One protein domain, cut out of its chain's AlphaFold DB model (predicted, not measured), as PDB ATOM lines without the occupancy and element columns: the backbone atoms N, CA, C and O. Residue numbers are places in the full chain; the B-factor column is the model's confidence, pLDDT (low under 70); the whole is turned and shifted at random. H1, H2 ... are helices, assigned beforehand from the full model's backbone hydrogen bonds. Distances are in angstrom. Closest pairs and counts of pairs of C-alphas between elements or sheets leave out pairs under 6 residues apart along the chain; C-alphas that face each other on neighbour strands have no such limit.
ATOM      1  N   SER A 142     151.078 144.393 127.446       60.94
ATOM      2  CA  SER A 142     152.498 144.472 127.796       60.94
ATOM      3  C   SER A 142     153.308 143.352 127.144       60.94
ATOM      4  O   SER A 142     154.348 143.617 126.552       60.94
ATOM      5  N   GLY A 143     152.815 142.110 127.171       60.94
ATOM      6  CA  GLY A 143     153.478 140.980 126.515       60.94
ATOM      7  C   GLY A 143     153.478 141.098 124.990       60.94
ATOM      8  O   GLY A 143     154.481 140.803 124.345       60.94
ATOM      9  N   VAL A 144     152.377 141.581 124.406       65.88
ATOM     10  CA  VAL A 144     152.263 141.783 122.954       65.88
ATOM     11  C   VAL A 144     153.189 142.902 122.473       65.88
ATOM     12  O   VAL A 144     153.894 142.710 121.490       65.88
ATOM     13  N   LEU A 145     153.248 144.036 123.175       67.31
ATOM     14  CA  LEU A 145     154.102 145.177 122.824       67.31
ATOM     15  C   LEU A 145     155.591 144.866 123.013       67.31
ATOM     16  O   LEU A 145     156.400 145.268 122.182       67.31
ATOM     17  N   ASN A 146     155.942 144.095 124.047       60.56
ATOM     18  CA  ASN A 146     157.313 143.626 124.251       60.56
ATOM     19  C   ASN A 146     157.758 142.639 123.157       60.56
ATOM     20  O   ASN A 146     158.921 142.647 122.767       60.56
ATOM     21  N   ASN A 147     156.838 141.830 122.620       58.22
ATOM     22  CA  ASN A 147     157.125 140.896 121.526       58.22
ATOM     23  C   ASN A 147     157.051 141.544 120.128       58.22
ATOM     24  O   ASN A 147     157.740 141.101 119.210       58.22
ATOM     25  N   ALA A 148     156.249 142.600 119.954       60.06
ATOM     26  CA  ALA A 148     156.072 143.310 118.685       60.06
ATOM     27  C   ALA A 148     157.310 144.115 118.243       60.06
ATOM     28  O   ALA A 148     157.384 144.504 117.080       60.06
ATOM     29  N   GLY A 149     158.299 144.317 119.122       53.47
ATOM     30  CA  GLY A 149     159.602 144.879 118.739       53.47
ATOM     31  C   GLY A 149     160.400 143.993 117.769       53.47
ATOM     32  O   GLY A 149     161.308 144.469 117.090       53.47
ATOM     33  N   GLY A 150     160.068 142.701 117.646       43.28
ATOM     34  CA  GLY A 150     160.908 141.745 116.920       43.28
ATOM     35  C   GLY A 150     162.280 141.591 117.589       43.28
ATOM     36  O   GLY A 150     162.752 142.461 118.317       43.28
ATOM     37  N   SER A 151     162.967 140.469 117.379       45.34
ATOM     38  CA  SER A 151     164.197 140.151 118.127       45.34
ATOM     39  C   SER A 151     165.436 140.985 117.732       45.34
ATOM     40  O   SER A 151     166.559 140.496 117.838       45.34
ATOM     41  N   GLY A 152     165.265 142.228 117.266       51.06
ATOM     42  CA  GLY A 152     166.366 143.096 116.838       51.06
ATOM     43  C   GLY A 152     166.069 144.600 116.741       51.06
ATOM     44  O   GLY A 152     167.021 145.370 116.660       51.06
ATOM     45  N   SER A 153     164.809 145.055 116.788       55.00
ATOM     46  CA  SER A 153     164.481 146.488 116.869       55.00
ATOM     47  C   SER A 153     163.803 146.792 118.198       55.00
ATOM     48  O   SER A 153     162.661 146.435 118.441       55.00
ATOM     49  N   GLN A 154     164.501 147.501 119.078       70.88
ATOM     50  CA  GLN A 154     163.967 147.875 120.394       70.88
ATOM     51  C   GLN A 154     162.812 148.892 120.315       70.88
ATOM     52  O   GLN A 154     162.252 149.248 121.351       70.88
ATOM     53  N   ASN A 155     162.449 149.345 119.107       80.25
ATOM     54  CA  ASN A 155     161.503 150.424 118.880       80.25
ATOM     55  C   ASN A 155     160.384 150.030 117.903       80.25
ATOM     56  O   ASN A 155     160.619 149.420 116.862       80.25
ATOM     57  N   LEU A 156     159.168 150.461 118.220       83.88
ATOM     58  CA  LEU A 156     157.978 150.389 117.384       83.88
ATOM     59  C   LEU A 156     157.950 151.609 116.454       83.88
ATOM     60  O   LEU A 156     158.023 152.742 116.929       83.88
ATOM     61  N   ASN A 157     157.818 151.402 115.142       85.19
ATOM     62  CA  ASN A 157     157.616 152.500 114.194       85.19
ATOM     63  C   ASN A 157     156.117 152.773 114.023       85.19
ATOM     64  O   ASN A 157     155.387 151.986 113.416       85.19
ATOM     65  N   LEU A 158     155.658 153.907 114.549       82.38
ATOM     66  CA  LEU A 158     154.241 154.274 114.572       82.38
ATOM     67  C   LEU A 158     153.802 155.114 113.359       82.38
ATOM     68  O   LEU A 158     152.612 155.400 113.214       82.38
ATOM     69  N   ASN A 159     154.713 155.481 112.451       77.88
ATOM     70  CA  ASN A 159     154.368 156.302 111.282       77.88
ATOM     71  C   ASN A 159     153.347 155.622 110.362       77.88
ATOM     72  O   ASN A 159     152.478 156.294 109.808       77.88
ATOM     73  N   GLY A 160     153.439 154.297 110.205       75.31
ATOM     74  CA  GLY A 160     152.489 153.524 109.399       75.31
ATOM     75  C   GLY A 160     151.074 153.562 109.978       75.31
ATOM     76  O   GLY A 160     150.114 153.796 109.248       75.31
ATOM     77  N   LEU A 161     150.959 153.425 111.304       76.50
ATOM     78  CA  LEU A 161     149.680 153.477 112.012       76.50
ATOM     79  C   LEU A 161     149.025 154.859 111.882       76.50
ATOM     80  O   LEU A 161     147.840 154.961 111.585       76.50
ATOM     81  N   LEU A 162     149.802 155.931 112.040       77.56
ATOM     82  CA  LEU A 162     149.283 157.303 112.014       77.56
ATOM     83  C   LEU A 162     148.898 157.778 110.613       77.56
ATOM     84  O   LEU A 162     147.906 158.493 110.471       77.56
ATOM     85  N   ARG A 163     149.632 157.344 109.581       75.50
ATOM     86  CA  ARG A 163     149.233 157.557 108.181       75.50
ATOM     87  C   ARG A 163     147.918 156.848 107.866       75.50
ATOM     88  O   ARG A 163     147.081 157.423 107.178       75.50
ATOM     89  N   GLY A 164     147.709 155.650 108.417       70.69
ATOM     90  CA  GLY A 164     146.443 154.921 108.305       70.69
ATOM     91  C   GLY A 164     145.261 155.617 108.992       70.69
ATOM     92  O   GLY A 164     144.130 155.472 108.545       70.69
ATOM     93  N   LEU A 165     145.517 156.419 110.031       75.06
ATOM     94  CA  LEU A 165     144.495 157.203 110.738       75.06
ATOM     95  C   LEU A 165     144.169 158.549 110.060       75.06
ATOM     96  O   LEU A 165     143.354 159.304 110.582       75.06
ATOM     97  N   GLY A 166     144.800 158.879 108.925       79.31
ATOM     98  CA  GLY A 166     144.525 160.112 108.177       79.31
ATOM     99  C   GLY A 166     144.935 161.401 108.900       79.31
ATOM    100  O   GLY A 166     144.500 162.488 108.522       79.31
ATOM    101  N   LEU A 167     145.765 161.306 109.945       82.06
ATOM    102  CA  LEU A 167     146.245 162.479 110.669       82.06
ATOM    103  C   LEU A 167     147.223 163.267 109.789       82.06
ATOM    104  O   LEU A 167     148.172 162.709 109.242       82.06
ATOM    105  N   ASN A 168     147.014 164.584 109.686       82.88
ATOM    106  CA  ASN A 168     147.970 165.486 109.039       82.88
ATOM    107  C   ASN A 168     149.359 165.314 109.687       82.88
ATOM    108  O   ASN A 168     149.452 165.236 110.913       82.88
ATOM    109  N   SER A 169     150.429 165.289 108.886       82.81
ATOM    110  CA  SER A 169     151.830 165.106 109.299       82.81
ATOM    111  C   SER A 169     152.237 165.923 110.532       82.81
ATOM    112  O   SER A 169     152.984 165.430 111.374       82.81
ATOM    113  N   ASN A 170     151.708 167.142 110.685       86.69
ATOM    114  CA  ASN A 170     151.982 167.988 111.852       86.69
ATOM    115  C   ASN A 170     151.302 167.471 113.131       86.69
ATOM    116  O   ASN A 170     151.934 167.397 114.183       86.69
ATOM    117  N   ALA A 171     150.031 167.067 113.036       84.88
ATOM    118  CA  ALA A 171     149.287 166.477 114.147       84.88
ATOM    119  C   ALA A 171     149.846 165.090 114.507       84.88
ATOM    120  O   ALA A 171     150.085 164.805 115.677       84.88
ATOM    121  N   ALA A 172     150.153 164.265 113.503       86.19
ATOM    122  CA  ALA A 172     150.807 162.975 113.692       86.19
ATOM    123  C   ALA A 172     152.171 163.129 114.385       86.19
ATOM    124  O   ALA A 172     152.448 162.421 115.349       86.19
ATOM    125  N   GLY A 173     152.991 164.097 113.964       88.62
ATOM    126  CA  GLY A 173     154.283 164.388 114.590       88.62
ATOM    127  C   GLY A 173     154.160 164.878 116.036       88.62
ATOM    128  O   GLY A 173     154.938 164.465 116.894       88.62
ATOM    129  N   ASN A 174     153.165 165.717 116.339       89.50
ATOM    130  CA  ASN A 174     152.887 166.148 117.713       89.50
ATOM    131  C   ASN A 174     152.413 164.987 118.591       89.50
ATOM    132  O   ASN A 174     152.848 164.874 119.736       89.50
ATOM    133  N   LEU A 175     151.576 164.098 118.053       90.44
ATOM    134  CA  LEU A 175     151.102 162.913 118.762       90.44
ATOM    135  C   LEU A 175     152.234 161.926 119.036       90.44
ATOM    136  O   LEU A 175     152.354 161.436 120.152       90.44
ATOM    137  N   LEU A 176     153.101 161.689 118.054       90.19
ATOM    138  CA  LEU A 176     154.299 160.865 118.201       90.19
ATOM    139  C   LEU A 176     155.221 161.395 119.290       90.19
ATOM    140  O   LEU A 176     155.587 160.651 120.194       90.19
ATOM    141  N   ARG A 177     155.534 162.693 119.252       91.00
ATOM    142  CA  ARG A 177     156.358 163.333 120.284       91.00
ATOM    143  C   ARG A 177     155.713 163.259 121.664       91.00
ATOM    144  O   ARG A 177     156.402 162.991 122.639       91.00
ATOM    145  N   SER A 178     154.397 163.445 121.740       91.50
ATOM    146  CA  SER A 178     153.631 163.310 122.983       91.50
ATOM    147  C   SER A 178     153.619 161.875 123.521       91.50
ATOM    148  O   SER A 178     153.645 161.657 124.731       91.50
ATOM    149  N   LEU A 179     153.638 160.885 122.625       92.44
ATOM    150  CA  LEU A 179     153.811 159.484 122.982       92.44
ATOM    151  C   LEU A 179     155.261 159.154 123.351       92.44
ATOM    152  O   LEU A 179     155.474 158.095 123.917       92.44
ATOM    153  N   GLY A 180     156.238 160.033 123.119       91.19
ATOM    154  CA  GLY A 180     157.654 159.787 123.413       91.19
ATOM    155  C   GLY A 180     158.431 159.155 122.256       91.19
ATOM    156  O   GLY A 180     159.494 158.586 122.476       91.19
ATOM    157  N   ALA A 181     157.909 159.229 121.031       93.00
ATOM    158  CA  ALA A 181     158.632 158.794 119.845       93.00
ATOM    159  C   ALA A 181     159.709 159.812 119.438       93.00
ATOM    160  O   ALA A 181     159.549 161.024 119.616       93.00
ATOM    161  N   ASP A 182     160.794 159.310 118.852       92.00
ATOM    162  CA  ASP A 182     161.872 160.119 118.291       92.00
ATOM    163  C   ASP A 182     161.431 160.886 117.023       92.00
ATOM    164  O   ASP A 182     160.298 160.775 116.541       92.00
ATOM    165  N   SER A 183     162.338 161.677 116.441       87.50
ATOM    166  CA  SER A 183     162.082 162.423 115.198       87.50
ATOM    167  C   SER A 183     161.742 161.536 113.998       87.50
ATOM    168  O   SER A 183     161.174 162.022 113.021       87.50
ATOM    169  N   ASN A 184     162.084 160.251 114.068       86.44
ATOM    170  CA  ASN A 184     161.825 159.257 113.037       86.44
ATOM    171  C   ASN A 184     160.528 158.480 113.313       86.44
ATOM    172  O   ASN A 184     160.187 157.592 112.536       86.44
ATOM    173  N   GLY A 185     159.787 158.805 114.381       88.12
ATOM    174  CA  GLY A 185     158.551 158.136 114.789       88.12
ATOM    175  C   GLY A 185     158.760 156.744 115.389       88.12
ATOM    176  O   GLY A 185     157.815 155.950 115.427       88.12
ATOM    177  N   ASN A 186     159.978 156.447 115.847       91.25
ATOM    178  CA  ASN A 186     160.303 155.226 116.569       91.25
ATOM    179  C   ASN A 186     160.129 155.445 118.070       91.25
ATOM    180  O   ASN A 186     160.543 156.472 118.606       91.25
ATOM    181  N   ILE A 187     159.562 154.463 118.762       93.19
ATOM    182  CA  ILE A 187     159.358 154.525 120.208       93.19
ATOM    183  C   ILE A 187     159.648 153.186 120.878       93.19
ATOM    184  O   ILE A 187     159.189 152.147 120.405       93.19
ATOM    185  N   SER A 188     160.367 153.189 122.000       92.44
ATOM    186  CA  SER A 188     160.516 151.978 122.811       92.44
ATOM    187  C   SER A 188     159.164 151.573 123.418       92.44
ATOM    188  O   SER A 188     158.449 152.443 123.918       92.44
ATOM    189  N   PRO A 189     158.797 150.277 123.468       87.12
ATOM    190  CA  PRO A 189     157.600 149.825 124.181       87.12
ATOM    191  C   PRO A 189     157.508 150.358 125.619       87.12
ATOM    192  O   PRO A 189     156.421 150.705 126.079       87.12
ATOM    193  N   ALA A 190     158.645 150.488 126.313       87.88
ATOM    194  CA  ALA A 190     158.700 151.039 127.664       87.88
ATOM    195  C   ALA A 190     158.312 152.526 127.700       87.88
ATOM    196  O   ALA A 190     157.519 152.936 128.551       87.88
ATOM    197  N   ASP A 191     158.815 153.316 126.751       90.69
ATOM    198  CA  ASP A 191     158.486 154.738 126.634       90.69
ATOM    199  C   ASP A 191     157.040 154.946 126.187       90.69
ATOM    200  O   ASP A 191     156.361 155.821 126.719       90.69
ATOM    201  N   LEU A 192     156.513 154.086 125.309       92.69
ATOM    202  CA  LEU A 192     155.104 154.117 124.914       92.69
ATOM    203  C   LEU A 192     154.191 153.885 126.122       92.69
ATOM    204  O   LEU A 192     153.266 154.658 126.365       92.69
ATOM    205  N   LEU A 193     154.467 152.847 126.913       90.62
ATOM    206  CA  LEU A 193     153.700 152.556 128.124       90.62
ATOM    207  C   LEU A 193     153.827 153.678 129.155       90.62
ATOM    208  O   LEU A 193     152.839 154.048 129.789       90.62
ATOM    209  N   LYS A 194     155.016 154.266 129.298       92.94
ATOM    210  CA  LYS A 194     155.253 155.406 130.186       92.94
ATOM    211  C   LYS A 194     154.458 156.637 129.763       92.94
ATOM    212  O   LYS A 194     153.802 157.239 130.613       92.94
ATOM    213  N   SER A 195     154.449 156.973 128.480       92.25
ATOM    214  CA  SER A 195     153.714 158.125 127.948       92.25
ATOM    215  C   SER A 195     152.199 157.931 127.976       92.25
ATOM    216  O   SER A 195     151.458 158.888 128.186       92.25
ATOM    217  N   LEU A 196     151.726 156.686 127.866       93.12
ATOM    218  CA  LEU A 196     150.326 156.332 128.114       93.12
ATOM    219  C   LEU A 196     149.972 156.310 129.616       93.12
ATOM    220  O   LEU A 196     148.805 156.179 129.969       93.12
ATOM    221  N   GLY A 197     150.943 156.460 130.523       92.81
ATOM    222  CA  GLY A 197     150.715 156.398 131.969       92.81
ATOM    223  C   GLY A 197     150.436 154.989 132.499       92.81
ATOM    224  O   GLY A 197     149.866 154.851 133.576       92.81
ATOM    225  N   LEU A 198     150.840 153.961 131.753       91.88
ATOM    226  CA  LEU A 198     150.616 152.539 132.035       91.88
ATOM    227  C   LEU A 198     151.867 151.838 132.586       91.88
ATOM    228  O   LEU A 198     151.938 150.609 132.639       91.88
ATOM    229  N   ASN A 199     152.896 152.606 132.957       88.62
ATOM    230  CA  ASN A 199     154.151 152.045 133.445       88.62
ATOM    231  C   ASN A 199     153.926 151.227 134.731       88.62
ATOM    232  O   ASN A 199     153.277 151.691 135.666       88.62
ATOM    233  N   GLY A 200     154.475 150.012 134.772       83.94
ATOM    234  CA  GLY A 200     154.344 149.090 135.902       83.94
ATOM    235  C   GLY A 200     153.040 148.287 135.941       83.94
ATOM    236  O   GLY A 200     152.869 147.468 136.844       83.94
ATOM    237  N   GLN A 201     152.130 148.461 134.976       83.31
ATOM    238  CA  GLN A 201     150.916 147.650 134.896       83.31
ATOM    239  C   GLN A 201     151.179 146.354 134.121       83.31
ATOM    240  O   GLN A 201     151.426 146.373 132.920       83.31
ATOM    241  N   GLN A 202     151.082 145.214 134.808       77.88
ATOM    242  CA  GLN A 202     151.168 143.886 134.177       77.88
ATOM    243  C   GLN A 202     149.884 143.494 133.426       77.88
ATOM    244  O   GLN A 202     149.897 142.574 132.613       77.88
ATOM    245  N   ASN A 203     148.773 144.185 133.702       82.38
ATOM    246  CA  ASN A 203     147.491 143.989 133.034       82.38
ATOM    247  C   ASN A 203     146.933 145.345 132.613       82.38
ATOM    248  O   ASN A 203     146.422 146.110 133.432       82.38
ATOM    249  N   ILE A 204     147.079 145.647 131.327       86.19
ATOM    250  CA  ILE A 204     146.594 146.885 130.733       86.19
ATOM    251  C   ILE A 204     145.174 146.620 130.259       86.19
ATOM    252  O   ILE A 204     144.955 145.948 129.252       86.19
ATOM    253  N   ASN A 205     144.197 147.155 130.984       87.62
ATOM    254  CA  ASN A 205     142.822 147.094 130.519       87.62
ATOM    255  C   ASN A 205     142.581 148.133 129.412       87.62
ATOM    256  O   ASN A 205     143.229 149.183 129.361       87.62
ATOM    257  N   LEU A 206     141.627 147.854 128.523       84.06
ATOM    258  CA  LEU A 206     141.336 148.727 127.382       84.06
ATOM    259  C   LEU A 206     140.968 150.156 127.821       84.06
ATOM    260  O   LEU A 206     141.362 151.115 127.167       84.06
ATOM    261  N   GLY A 207     140.292 150.319 128.962       86.06
ATOM    262  CA  GLY A 207     139.957 151.638 129.510       86.06
ATOM    263  C   GLY A 207     141.189 152.474 129.875       86.06
ATOM    264  O   GLY A 207     141.279 153.637 129.493       86.06
ATOM    265  N   SER A 208     142.167 151.873 130.551       85.69
ATOM    266  CA  SER A 208     143.437 152.506 130.918       85.69
ATOM    267  C   SER A 208     144.245 152.877 129.677       85.69
ATOM    268  O   SER A 208     144.759 153.991 129.591       85.69
ATOM    269  N   PHE A 209     144.258 152.007 128.663       88.88
ATOM    270  CA  PHE A 209     144.878 152.294 127.374       88.88
ATOM    271  C   PHE A 209     144.228 153.487 126.664       88.88
ATOM    272  O   PHE A 209     144.927 154.410 126.242       88.88
ATOM    273  N   LEU A 210     142.895 153.520 126.582       89.06
ATOM    274  CA  LEU A 210     142.156 154.628 125.969       89.06
ATOM    275  C   LEU A 210     142.330 155.940 126.746       89.06
ATOM    276  O   LEU A 210     142.457 157.003 126.141       89.06
ATOM    277  N   GLN A 211     142.389 155.879 128.077       90.00
ATOM    278  CA  GLN A 211     142.646 157.044 128.923       90.00
ATOM    279  C   GLN A 211     144.071 157.579 128.735       90.00
ATOM    280  O   GLN A 211     144.264 158.793 128.624       90.00
ATOM    281  N   GLY A 212     145.056 156.683 128.641       90.56
ATOM    282  CA  GLY A 212     146.437 157.015 128.308       90.56
ATOM    283  C   GLY A 212     146.560 157.674 126.938       90.56
ATOM    284  O   GLY A 212     147.208 158.712 126.800       90.56
ATOM    285  N   LEU A 213     145.858 157.135 125.941       90.44
ATOM    286  CA  LEU A 213     145.827 157.692 124.593       90.44
ATOM    287  C   LEU A 213     145.153 159.070 124.558       90.44
ATOM    288  O   LEU A 213     145.643 159.971 123.883       90.44
ATOM    289  N   ASN A 214     144.079 159.275 125.329       90.75
ATOM    290  CA  ASN A 214     143.424 160.581 125.468       90.75
ATOM    291  C   ASN A 214     144.376 161.614 126.091       90.75
ATOM    292  O   ASN A 214     144.477 162.740 125.610       90.75
ATOM    293  N   ARG A 215     145.138 161.224 127.121       92.44
ATOM    294  CA  ARG A 215     146.161 162.088 127.728       92.44
ATOM    295  C   ARG A 215     147.257 162.450 126.722       92.44
ATOM    296  O   ARG A 215     147.591 163.627 126.603       92.44
ATOM    297  N   ALA A 216     147.764 161.477 125.964       90.31
ATOM    298  CA  ALA A 216     148.758 161.722 124.921       90.31
ATOM    299  C   ALA A 216     148.214 162.629 123.800       90.31
ATOM    300  O   ALA A 216     148.905 163.538 123.343       90.31
ATOM    301  N   ALA A 217     146.955 162.453 123.402       89.38
ATOM    302  CA  ALA A 217     146.310 163.303 122.408       89.38
ATOM    303  C   ALA A 217     146.149 164.751 122.891       89.38
ATOM    304  O   ALA A 217     146.534 165.675 122.177       89.38
ATOM    305  N   ARG A 218     145.699 164.959 124.135       90.69
ATOM    306  CA  ARG A 218     145.605 166.297 124.745       90.69
ATOM    307  C   ARG A 218     146.957 166.994 124.818       90.69
ATOM    308  O   ARG A 218     147.061 168.160 124.452       90.69
ATOM    309  N   ASN A 219     147.995 166.266 125.218       89.06
ATOM    310  CA  ASN A 219     149.368 166.773 125.241       89.06
ATOM    311  C   ASN A 219     149.887 167.129 123.834       89.06
ATOM    312  O   ASN A 219     150.737 168.004 123.694       89.06
ATOM    313  N   ALA A 220     149.355 166.491 122.790       87.88
ATOM    314  CA  ALA A 220     149.649 166.802 121.393       87.88
ATOM    315  C   ALA A 220     148.783 167.936 120.807       87.88
ATOM    316  O   ALA A 220     148.941 168.269 119.630       87.88
ATOM    317  N   GLY A 221     147.860 168.508 121.591       90.25
ATOM    318  CA  GLY A 221     146.884 169.493 121.120       90.25
ATOM    319  C   GLY A 221     145.789 168.902 120.225       90.25
ATOM    320  O   GLY A 221     145.158 169.634 119.470       90.25
ATOM    321  N   ILE A 222     145.577 167.584 120.277       89.38
ATOM    322  CA  ILE A 222     144.554 166.876 119.505       89.38
ATOM    323  C   ILE A 222     143.397 166.529 120.437       89.38
ATOM    324  O   ILE A 222     143.547 165.740 121.374       89.38
ATOM    325  N   ASP A 223     142.220 167.081 120.156       86.62
ATOM    326  CA  ASP A 223     141.010 166.705 120.874       86.62
ATOM    327  C   ASP A 223     140.416 165.412 120.297       86.62
ATOM    328  O   ASP A 223     139.644 165.417 119.340       86.62
ATOM    329  N   LEU A 224     140.802 164.278 120.885       84.94
ATOM    330  CA  LEU A 224     140.196 162.972 120.607       84.94
ATOM    331  C   LEU A 224     139.067 162.630 121.588       84.94
ATOM    332  O   LEU A 224     138.602 161.490 121.599       84.94
ATOM    333  N   SER A 225     138.631 163.564 122.441       82.38
ATOM    334  CA  SER A 225     137.688 163.254 123.515       82.38
ATOM    335  C   SER A 225     136.357 162.722 122.980       82.38
ATOM    336  O   SER A 225     135.882 161.713 123.488       82.38
ATOM    337  N   GLY A 226     135.812 163.297 121.904       81.00
ATOM    338  CA  GLY A 226     134.577 162.813 121.277       81.00
ATOM    339  C   GLY A 226     134.684 161.369 120.768       81.00
ATOM    340  O   GLY A 226     133.842 160.529 121.082       81.00
ATOM    341  N   VAL A 227     135.765 161.050 120.051       83.00
ATOM    342  CA  VAL A 227     135.993 159.717 119.466       83.00
ATOM    343  C   VAL A 227     136.285 158.675 120.549       83.00
ATOM    344  O   VAL A 227     135.710 157.587 120.544       83.00
ATOM    345  N   LEU A 228     137.153 159.005 121.508       83.56
ATOM    346  CA  LEU A 228     137.561 158.083 122.568       83.56
ATOM    347  C   LEU A 228     136.454 157.862 123.599       83.56
ATOM    348  O   LEU A 228     136.315 156.742 124.087       83.56
ATOM    349  N   ASN A 229     135.636 158.873 123.902       79.19
ATOM    350  CA  ASN A 229     134.464 158.704 124.761       79.19
ATOM    351  C   ASN A 229     133.401 157.842 124.072       79.19
ATOM    352  O   ASN A 229     132.841 156.956 124.716       79.19
ATOM    353  N   GLY A 230     133.184 158.030 122.764       77.06
ATOM    354  CA  GLY A 230     132.322 157.158 121.966       77.06
ATOM    355  C   GLY A 230     132.795 155.703 121.996       77.06
ATOM    356  O   GLY A 230     132.023 154.807 122.329       77.06
ATOM    357  N   LEU A 231     134.087 155.463 121.755       78.06
ATOM    358  CA  LEU A 231     134.669 154.120 121.803       78.06
ATOM    359  C   LEU A 231     134.614 153.510 123.210       78.06
ATOM    360  O   LEU A 231     134.261 152.345 123.360       78.06
ATOM    361  N   THR A 232     134.897 154.298 124.249       77.81
ATOM    362  CA  THR A 232     134.781 153.863 125.650       77.81
ATOM    363  C   THR A 232     133.337 153.493 125.985       77.81
ATOM    364  O   THR A 232     133.101 152.481 126.638       77.81
ATOM    365  N   SER A 233     132.356 154.252 125.489       75.75
ATOM    366  CA  SER A 233     130.933 153.945 125.651       75.75
ATOM    367  C   SER A 233     130.525 152.674 124.909       75.75
ATOM    368  O   SER A 233     129.746 151.894 125.443       75.75
ATOM    369  N   VAL A 234     131.056 152.430 123.707       74.56
ATOM    370  CA  VAL A 234     130.820 151.185 122.957       74.56
ATOM    371  C   VAL A 234     131.432 149.992 123.685       74.56
ATOM    372  O   VAL A 234     130.777 148.965 123.826       74.56
ATOM    373  N   VAL A 235     132.655 150.127 124.197       74.75
ATOM    374  CA  VAL A 235     133.343 149.075 124.960       74.75
ATOM    375  C   VAL A 235     132.618 148.789 126.273       74.75
ATOM    376  O   VAL A 235     132.386 147.626 126.588       74.75
ATOM    377  N   ASN A 236     132.209 149.820 127.013       72.50
ATOM    378  CA  ASN A 236     131.434 149.663 128.244       72.50
ATOM    379  C   ASN A 236     130.044 149.084 127.956       72.50
ATOM    380  O   ASN A 236     129.590 148.202 128.678       72.50
ATOM    381  N   GLY A 237     129.404 149.522 126.869       68.81
ATOM    382  CA  GLY A 237     128.151 148.966 126.374       68.81
ATOM    383  C   GLY A 237     128.289 147.481 126.046       68.81
ATOM    384  O   GLY A 237     127.494 146.682 126.524       68.81
ATOM    385  N   LEU A 238     129.347 147.090 125.335       64.56
ATOM    386  CA  LEU A 238     129.639 145.699 124.992       64.56
ATOM    387  C   LEU A 238     129.985 144.855 126.227       64.56
ATOM    388  O   LEU A 238     129.497 143.738 126.353       64.56
ATOM    389  N   ALA A 239     130.768 145.396 127.161       60.09
ATOM    390  CA  ALA A 239     131.091 144.739 128.424       60.09
ATOM    391  C   ALA A 239     129.850 144.559 129.317       60.09
ATOM    392  O   ALA A 239     129.738 143.550 130.001       60.09
ATOM    393  N   SER A 240     128.902 145.500 129.274       56.56
ATOM    394  CA  SER A 240     127.616 145.406 129.981       56.56
ATOM    395  C   SER A 240     126.584 144.525 129.267       56.56
ATOM    396  O   SER A 240     125.701 143.965 129.910       56.56
ATOM    397  N   ALA A 241     126.701 144.378 127.943       46.75
ATOM    398  CA  ALA A 241     125.837 143.538 127.119       46.75
ATOM    399  C   ALA A 241     126.203 142.047 127.199       46.75
ATOM    400  O   ALA A 241     125.415 141.205 126.771       46.75
TER     401      ALA A 241
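What this domain is: This is residues 142 to 241 of the 748 residues of an uncharacterized protein of Trichoderma harzianum (UniProt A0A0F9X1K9). A helical hairpin, H5 and H6, packs with the end of H5 on a cluster of short helices set crosswise to one another, H2, H3 and H4, with H1 at the edge of that cluster near H4. H6 packs on H5 alone and makes one end of the longest axis. You are reading 100 printed residues with six named helices in the order H1 to H6 and no named strand; the class is all helix. The whole is compact, with a radius of gyration of the C-alphas of 13.9 A, and spans 42 by 31 by 21 A.

How they stand to each other: Start at H1, residues 142 to 148, which touches no helix. It is close to but not clearly touching H4, residues 189 to 195; their closest C-alphas are those of Leu 145 and Pro 189, 6.0 A apart. H2, residues 159 to 164, and H3, residues 169 to 179, only just touch, with 3 pairs of C-alphas within 8 A, at a steep tilt of 56 degrees; the closest C-alphas are those of Leu 162 and Ala 172, 6.1 A apart. H3 is the hub, touching three helices. It touches H4 about perpendicular, at 87 degrees, with the closest C-alphas, of Leu 179 and Ser 195, 5.1 A apart. H5, residues 206 to 219, touches H3 with residues 216 to 219 alone, at a steep tilt of 61 degrees; look at the closest C-alphas, of Ser 178 and Ala 216, 5.5 A apart. H6, residues 225 to 241, forms a helical hairpin with H5, running opposite ways at a shallow tilt of 5 degrees; it touches H5 with residues 225 to 232 alone, and the closest C-alphas, of Asn 214 and Ser 225, are 6.6 A apart. H3 and H6 are apart. Outside the helices, residues 156 to 157 pair antiparallel with residues 186 to 187. In each of the six helices every O i to N i+4 pair is within hydrogen-bond range.

Where its parts are: Find C-alpha 142 at (152.498, 144.472, 127.796), where H1 begins; it runs 9.9 A to C-alpha 148. H2 measures 8.6 A, H3 14.9 A and H4 9.9 A. H5 begins at C-alpha 206, (141.336, 148.727, 127.382), and runs 19.9 A. H6, the longest, runs 23.3 A to C-alpha 241 at (125.837, 143.538, 127.119).

The domain as a whole: The C-alphas of Ser 183 and Ala 241 are the two farthest apart, at 42.6 A. The printed part has no cut. The links H2 to H3 and H5 to H6 are tight, the other three are short, and no link is long. The mean pLDDT of the printed part is 80.7; look for values under 70 at residues 142 to 153 and 237 to 241.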